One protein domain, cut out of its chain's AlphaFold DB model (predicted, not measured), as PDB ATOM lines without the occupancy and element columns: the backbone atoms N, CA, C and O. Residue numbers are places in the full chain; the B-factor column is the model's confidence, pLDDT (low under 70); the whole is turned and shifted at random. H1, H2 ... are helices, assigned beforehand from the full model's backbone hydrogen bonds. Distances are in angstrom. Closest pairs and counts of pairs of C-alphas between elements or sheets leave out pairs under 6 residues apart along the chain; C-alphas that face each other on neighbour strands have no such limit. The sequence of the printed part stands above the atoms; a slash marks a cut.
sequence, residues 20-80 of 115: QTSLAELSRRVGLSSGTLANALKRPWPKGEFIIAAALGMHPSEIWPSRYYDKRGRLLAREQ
ATOM      1  N   GLN A  20       8.461  46.072  28.614       85.38
ATOM      2  CA  GLN A  20       7.248  45.338  28.223       85.38
ATOM      3  C   GLN A  20       7.037  45.278  26.700       85.38
ATOM      4  O   GLN A  20       5.914  45.239  26.206       85.38
ATOM      5  N   THR A  21       8.128  45.272  25.934       85.25
ATOM      6  CA  THR A  21       8.094  45.136  24.474       85.25
ATOM      7  C   THR A  21       8.831  43.870  24.047       85.25
ATOM      8  O   THR A  21       9.493  43.206  24.849       85.25
ATOM      9  N   SER A  22       8.697  43.490  22.778       86.06
ATOM     10  CA  SER A  22       9.417  42.357  22.192       86.06
ATOM     11  C   SER A  22      10.027  42.743  20.849       86.06
ATOM     12  O   SER A  22       9.570  43.678  20.197       86.06
ATOM     13  N   LEU A  23      11.046  42.007  20.397       84.31
ATOM     14  CA  LEU A  23      11.629  42.227  19.068       84.31
ATOM     15  C   LEU A  23      10.584  42.089  17.949       84.31
ATOM     16  O   LEU A  23      10.625  42.844  16.982       84.31
ATOM     17  N   ALA A  24       9.629  41.168  18.101       82.88
ATOM     18  CA  ALA A  24       8.520  41.003  17.165       82.88
ATOM     19  C   ALA A  24       7.589  42.226  17.164       82.88
ATOM     20  O   ALA A  24       7.210  42.710  16.103       82.88
ATOM     21  N   GLU A  25       7.275  42.770  18.342       84.25
ATOM     22  CA  GLU A  25       6.495  44.003  18.490       84.25
ATOM     23  C   GLU A  25       7.173  45.180  17.782       84.25
ATOM     24  O   GLU A  25       6.545  45.899  17.007       84.25
ATOM     25  N   LEU A  26       8.477  45.349  18.014       87.12
ATOM     26  CA  LEU A  26       9.265  46.395  17.374       87.12
ATOM     27  C   LEU A  26       9.276  46.224  15.861       87.12
ATOM     28  O   LEU A  26       9.050  47.199  15.155       87.12
ATOM     29  N   SER A  27       9.449  44.994  15.374       84.81
ATOM     30  CA  SER A  27       9.371  44.669  13.951       84.81
ATOM     31  C   SER A  27       8.029  45.081  13.340       84.81
ATOM     32  O   SER A  27       8.012  45.726  12.294       84.81
ATOM     33  N   ARG A  28       6.913  44.790  14.027       84.38
ATOM     34  CA  ARG A  28       5.563  45.186  13.598       84.38
ATOM     35  C   ARG A  28       5.395  46.702  13.533       84.38
ATOM     36  O   ARG A  28       4.857  47.202  12.551       84.38
ATOM     37  N   ARG A  29       5.906  47.437  14.525       84.62
ATOM     38  CA  ARG A  29       5.822  48.910  14.574       84.62
ATOM     39  C   ARG A  29       6.502  49.594  13.392       84.62
ATOM     40  O   ARG A  29       6.063  50.658  12.978       84.62
ATOM     41  N   VAL A  30       7.566  48.994  12.859       82.44
ATOM     42  CA  VAL A  30       8.332  49.554  11.735       82.44
ATOM     43  C   VAL A  30       8.038  48.873  10.392       82.44
ATOM     44  O   VAL A  30       8.711  49.168   9.406       82.44
ATOM     45  N   GLY A  31       7.070  47.952  10.338       84.38
ATOM     46  CA  GLY A  31       6.697  47.239   9.111       84.38
ATOM     47  C   GLY A  31       7.751  46.248   8.599       84.38
ATOM     48  O   GLY A  31       7.817  45.981   7.402       84.38
ATOM     49  N   LEU A  32       8.604  45.715   9.477       80.69
ATOM     50  CA  LEU A  32       9.603  44.698   9.138       80.69
ATOM     51  C   LEU A  32       9.102  43.282   9.456       80.69
ATOM     52  O   LEU A  32       8.280  43.081  10.354       80.69
ATOM     53  N   SER A  33       9.663  42.279   8.776       76.75
ATOM     54  CA  SER A  33       9.382  40.864   9.057       76.75
ATOM     55  C   SER A  33       9.921  40.432  10.427       76.75
ATOM     56  O   SER A  33      11.033  40.803  10.804       76.75
ATOM     57  N   SER A  34       9.166  39.588  11.144       65.56
ATOM     58  CA  SER A  34       9.413  39.170  12.541       65.56
ATOM     59  C   SER A  34      10.773  38.512  12.845       65.56
ATOM     60  O   SER A  34      11.061  38.238  14.007       65.56
ATOM     61  N   GLY A  35      11.651  38.286  11.866       68.75
ATOM     62  CA  GLY A  35      13.029  37.815  12.076       68.75
ATOM     63  C   GLY A  35      14.114  38.851  11.766       68.75
ATOM     64  O   GLY A  35      15.265  38.686  12.176       68.75
ATOM     65  N   THR A  36      13.781  39.938  11.065       77.50
ATOM     66  CA  THR A  36      14.778  40.893  10.562       77.50
ATOM     67  C   THR A  36      15.478  41.617  11.710       77.50
ATOM     68  O   THR A  36      16.695  41.785  11.692       77.50
ATOM     69  N   LEU A  37      14.736  41.970  12.764       82.12
ATOM     70  CA  LEU A  37      15.305  42.657  13.923       82.12
ATOM     71  C   LEU A  37      16.176  41.739  14.796       82.12
ATOM     72  O   LEU A  37      17.160  42.190  15.371       82.12
ATOM     73  N   ALA A  38      15.880  40.437  14.842       81.31
ATOM     74  CA  ALA A  38      16.725  39.466  15.538       81.31
ATOM     75  C   ALA A  38      18.091  39.298  14.849       81.31
ATOM     76  O   ALA A  38      19.111  39.121  15.516       81.31
ATOM     77  N   ASN A  39      18.134  39.424  13.518       79.62
ATOM     78  CA  ASN A  39      19.386  39.420  12.761       79.62
ATOM     79  C   ASN A  39      20.254  40.659  13.044       79.62
ATOM     80  O   ASN A  39      21.478  40.554  12.957       79.62
ATOM     81  N   ALA A  40      19.656  41.784  13.465       79.75
ATOM     82  CA  ALA A  40      20.378  42.995  13.879       79.75
ATOM     83  C   ALA A  40      21.311  42.760  15.078       79.75
ATOM     84  O   ALA A  40      22.335  43.418  15.213       79.75
ATOM     85  N   LEU A  41      20.962  41.808  15.949       80.56
ATOM     86  CA  LEU A  41      21.772  41.462  17.119       80.56
ATOM     87  C   LEU A  41      22.992  40.607  16.759       80.56
ATOM     88  O   LEU A  41      23.974  40.591  17.496       80.56
ATOM     89  N   LYS A  42      22.923  39.872  15.644       78.62
ATOM     90  CA  LYS A  42      23.970  38.940  15.201       78.62
ATOM     91  C   LYS A  42      24.918  39.575  14.187       78.62
ATOM     92  O   LYS A  42      26.104  39.260  14.171       78.62
ATOM     93  N   ARG A  43      24.408  40.454  13.320       72.94
ATOM     94  CA  ARG A  43      25.163  41.098  12.236       72.94
ATOM     95  C   ARG A  43      25.063  42.621  12.328       72.94
ATOM     96  O   ARG A  43      24.001  43.115  12.687       72.94
ATOM     97  N   PRO A  44      26.132  43.373  11.985       71.88
ATOM     98  CA  PRO A  44      26.074  44.830  11.883       71.88
ATOM     99  C   PRO A  44      25.009  45.260  10.890       71.88
ATOM    100  O   PRO A  44      25.183  45.151   9.678       71.88
ATOM    101  N   TRP A  45      23.903  45.756  11.432       82.19
ATOM    102  CA  TRP A  45      22.799  46.279  10.657       82.19
ATOM    103  C   TRP A  45      22.373  47.622  11.250       82.19
ATOM    104  O   TRP A  45      21.478  47.655  12.096       82.19
ATOM    105  N   PRO A  46      22.993  48.733  10.805       81.81
ATOM    106  CA  PRO A  46      22.791  50.052  11.401       81.81
ATOM    107  C   PRO A  46      21.310  50.415  11.530       81.81
ATOM    108  O   PRO A  46      20.863  50.834  12.588       81.81
ATOM    109  N   LYS A  47      20.500  50.141  10.498       81.56
ATOM    110  CA  LYS A  47      19.060  50.429  10.527       81.56
ATOM    111  C   LYS A  47      18.320  49.678  11.646       81.56
ATOM    112  O   LYS A  47      17.483  50.273  12.314       81.56
ATOM    113  N   GLY A  48      18.645  48.405  11.877       86.69
ATOM    114  CA  GLY A  48      18.079  47.619  12.979       86.69
ATOM    115  C   GLY A  48      18.587  48.062  14.350       86.69
ATOM    116  O   GLY A  48      17.802  48.148  15.293       86.69
ATOM    117  N   GLU A  49      19.876  48.400  14.447       87.62
ATOM    118  CA  GLU A  49      20.490  48.963  15.656       87.62
ATOM    119  C   GLU A  49      19.779  50.262  16.079       87.62
ATOM    120  O   GLU A  49      19.416  50.403  17.244       87.62
ATOM    121  N   PHE A  50      19.481  51.163  15.132       86.88
ATOM    122  CA  PHE A  50      18.714  52.390  15.384       86.88
ATOM    123  C   PHE A  50      17.288  52.113  15.873       86.88
ATOM    124  O   PHE A  50      16.833  52.774  16.800       86.88
ATOM    125  N   ILE A  51      16.586  51.130  15.300       88.19
ATOM    126  CA  ILE A  51      15.224  50.765  15.733       88.19
ATOM    127  C   ILE A  51      15.231  50.259  17.181       88.19
ATOM    128  O   ILE A  51      14.386  50.653  17.986       88.19
ATOM    129  N   ILE A  52      16.199  49.408  17.526       87.81
ATOM    130  CA  ILE A  52      16.367  48.890  18.889       87.81
ATOM    131  C   ILE A  52      16.728  50.026  19.852       87.81
ATOM    132  O   ILE A  52      16.144  50.132  20.928       87.81
ATOM    133  N   ALA A  53      17.664  50.891  19.466       89.62
ATOM    134  CA  ALA A  53      18.096  52.014  20.285       89.62
ATOM    135  C   ALA A  53      16.949  53.009  20.530       89.62
ATOM    136  O   ALA A  53      16.699  53.385  21.675       89.62
ATOM    137  N   ALA A  54      16.170  53.325  19.493       88.38
ATOM    138  CA  ALA A  54      14.970  54.150  19.593       88.38
ATOM    139  C   ALA A  54      13.923  53.533  20.533       88.38
ATOM    140  O   ALA A  54      13.360  54.234  21.371       88.38
ATOM    141  N   ALA A  55      13.710  52.215  20.467       88.38
ATOM    142  CA  ALA A  55      12.815  51.508  21.386       88.38
ATOM    143  C   ALA A  55      13.277  51.577  22.850       88.38
ATOM    144  O   ALA A  55      12.460  51.624  23.771       88.38
ATOM    145  N   LEU A  56      14.592  51.587  23.066       87.69
ATOM    146  CA  LEU A  56      15.199  51.744  24.383       87.69
ATOM    147  C   LEU A  56      15.331  53.213  24.811       87.69
ATOM    148  O   LEU A  56      15.686  53.456  25.964       87.69
ATOM    149  N   GLY A  57      15.024  54.176  23.936       88.69
ATOM    150  CA  GLY A  57      15.196  55.608  24.184       88.69
ATOM    151  C   GLY A  57      16.659  56.023  24.351       88.69
ATOM    152  O   GLY A  57      16.949  56.944  25.106       88.69
ATOM    153  N   MET A  58      17.584  55.308  23.708       89.31
ATOM    154  CA  MET A  58      19.027  55.545  23.802       89.31
ATOM    155  C   MET A  58      19.623  55.726  22.406       89.31
ATOM    156  O   MET A  58      19.016  55.351  21.406       89.31
ATOM    157  N   HIS A  59      20.842  56.256  22.327       86.25
ATOM    158  CA  HIS A  59      21.577  56.308  21.065       86.25
ATOM    159  C   HIS A  59      22.233  54.940  20.775       86.25
ATOM    160  O   HIS A  59      22.742  54.310  21.707       86.25
ATOM    161  N   PRO A  60      22.291  54.453  19.518       85.94
ATOM    162  CA  PRO A  60      22.926  53.166  19.203       85.94
ATOM    163  C   PRO A  60      24.411  53.112  19.594       85.94
ATOM    164  O   PRO A  60      24.924  52.035  19.890       85.94
ATOM    165  N   SER A  61      25.089  54.261  19.697       85.62
ATOM    166  CA  SER A  61      26.465  54.339  20.208       85.62
ATOM    167  C   SER A  61      26.612  53.973  21.686       85.62
ATOM    168  O   SER A  61      27.719  53.660  22.110       85.62
ATOM    169  N   GLU A  62      25.540  54.043  22.478       85.38
ATOM    170  CA  GLU A  62      25.558  53.623  23.886       85.38
ATOM    171  C   GLU A  62      25.439  52.100  24.014       85.38
ATOM    172  O   GLU A  62      25.998  51.512  24.934       85.38
ATOM    173  N   ILE A  63      24.761  51.451  23.062       86.88
ATOM    174  CA  ILE A  63      24.598  49.989  23.022       86.88
ATOM    175  C   ILE A  63      25.820  49.330  22.370       86.88
ATOM    176  O   ILE A  63      26.319  48.318  22.862       86.88
ATOM    177  N   TRP A  64      26.325  49.916  21.281       84.56
ATOM    178  CA  TRP A  64      27.475  49.414  20.520       84.56
ATOM    179  C   TRP A  64      28.603  50.449  20.412       84.56
ATOM    180  O   TRP A  64      28.955  50.891  19.312       84.56
ATOM    181  N   PRO A  65      29.209  50.868  21.533       83.62
ATOM    182  CA  PRO A  65      30.251  51.887  21.529       83.62
ATOM    183  C   PRO A  65      31.464  51.501  20.675       83.62
ATOM    184  O   PRO A  65      32.035  52.370  20.021       83.62
ATOM    185  N   SER A  66      31.812  50.214  20.581       81.00
ATOM    186  CA  SER A  66      32.919  49.740  19.733       81.00
ATOM    187  C   SER A  66      32.661  49.990  18.239       81.00
ATOM    188  O   SER A  66      33.589  50.094  17.437       81.00
ATOM    189  N   ARG A  67      31.386  50.095  17.840       78.06
ATOM    190  CA  ARG A  67      30.970  50.275  16.441       78.06
ATOM    191  C   ARG A  67      30.807  51.729  16.029       78.06
ATOM    192  O   ARG A  67      30.920  52.015  14.834       78.06
ATOM    193  N   TYR A  68      30.532  52.609  16.989       79.25
ATOM    194  CA  TYR A  68      30.260  54.028  16.752       79.25
ATOM    195  C   TYR A  68      31.370  54.952  17.261       79.25
ATOM    196  O   TYR A  68      31.356  56.120  16.899       79.25
ATOM    197  N   TYR A  69      32.342  54.476  18.044       80.06
ATOM    198  CA  TYR A  69      33.491  55.280  18.470       80.06
ATOM    199  C   TYR A  69      34.800  54.774  17.855       80.06
ATOM    200  O   TYR A  69      35.106  53.584  17.881       80.06
ATOM    201  N   ASP A  70      35.597  55.701  17.323       75.38
ATOM    202  CA  ASP A  70      36.978  55.445  16.900       75.38
ATOM    203  C   ASP A  70      37.899  55.262  18.129       75.38
ATOM    204  O   ASP A  70      37.572  55.690  19.238       75.38
ATOM    205  N   LYS A  71      39.115  54.729  17.939       69.50
ATOM    206  CA  LYS A  71      40.168  54.636  18.977       69.50
ATOM    207  C   LYS A  71      40.498  55.995  19.613       69.50
ATOM    208  O   LYS A  71      41.052  56.050  20.704       69.50
ATOM    209  N   ARG A  72      40.150  57.085  18.919       70.81
ATOM    210  CA  ARG A  72      40.307  58.483  19.348       70.81
ATOM    211  C   ARG A  72      39.068  59.059  20.053       70.81
ATOM    212  O   ARG A  72      39.055  60.246  20.348       70.81
ATOM    213  N   GLY A  73      38.016  58.263  20.276       67.81
ATOM    214  CA  GLY A  73      36.772  58.695  20.926       67.81
ATOM    215  C   GLY A  73      35.856  59.559  20.054       67.81
ATOM    216  O   GLY A  73      34.909  60.148  20.562       67.81
ATOM    217  N   ARG A  74      36.114  59.643  18.744       73.44
ATOM    218  CA  ARG A  74      35.260  60.383  17.804       73.44
ATOM    219  C   ARG A  74      34.058  59.532  17.410       73.44
ATOM    220  O   ARG A  74      34.244  58.361  17.077       73.44
ATOM    221  N   LEU A  75      32.864  60.128  17.423       71.56
ATOM    222  CA  LEU A  75      31.646  59.483  16.938       71.56
ATOM    223  C   LEU A  75      31.769  59.281  15.421       71.56
ATOM    224  O   LEU A  75      31.788  60.237  14.646       71.56
ATOM    225  N   LEU A  76      31.901  58.030  14.996       69.75
ATOM    226  CA  LEU A  76      31.839  57.636  13.601       69.75
ATOM    227  C   LEU A  76      30.373  57.719  13.179       69.75
ATOM    228  O   LEU A  76      29.545  56.931  13.640       69.75
ATOM    229  N   ALA A  77      30.052  58.675  12.305       63.72
ATOM    230  CA  ALA A  77      28.729  58.821  11.705       63.72
ATOM    231  C   ALA A  77      28.459  57.645  10.751       63.72
ATOM    232  O   ALA A  77      28.540  57.752   9.526       63.72
ATOM    233  N   ARG A  78      28.152  56.477  11.326       63.25
ATOM    234  CA  ARG A  78      27.807  55.252  10.593       63.25
ATOM    235  C   ARG A  78      26.445  55.351   9.904       63.25
ATOM    236  O   ARG A  78      26.083  54.455   9.149       63.25
ATOM    237  N   GLU A  79      25.757  56.479  10.074       55.28
ATOM    238  CA  GLU A  79      24.712  56.962   9.171       55.28
ATOM    239  C   GLU A  79      25.131  56.944   7.701       55.28
ATOM    240  O   GLU A  79      24.309  56.639   6.843       55.28
ATOM    241  N   GLN A  80      26.419  57.120   7.390       52.06
ATOM    242  CA  GLN A  80      26.905  56.989   6.014       52.06
ATOM    243  C   GLN A  80      26.816  55.550   5.457       52.06
ATOM    244  O   GLN A  80      26.786  55.372   4.243       52.06
TER     245      GLN A  80
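AT A GLANCE: This is residues 20 to 80 of the 115 residues of the protein "Transcriptional regulator" of Erwinia sp. J780 (UniProt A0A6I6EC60). H3 is the core, with hairpin H1 and H2 on one side, H4 and H5 on the other. Residues 69 to 80 loop out and fold back. The printed part, 61 residues with five named helices, is all helix, only just compact, close to loose: radius of gyration of the C-alphas 12.2 A, spans 37 by 21 by 18 A.

HOW THE PARTS SIT: H1, residues 23 to 29, forms a hairpin with H2, residues 36 to 42. H3, residues 46 to 56, touches H2, closest C-alphas 48 and 40, 5.2 A. H4, residues 60 to 63, touches H3, closest C-alphas 60 and 53, 5.1 A. H5, residues 65 to 68, follows by a tight link. In H1 and H3 every O i to N i+4 pair is within hydrogen-bond range; in H2 1 of 3, but 4 of 4 O i to N i+3.

IN THESE COORDINATES: H1 begins at C-alpha 23 (11.629, 42.227, 19.068), and H3, 15.1 A long, ends at C-alpha 56 (15.199, 51.744, 24.383).

THE WHOLE: The printed part has no cut; low confidence includes residues 76 to 80.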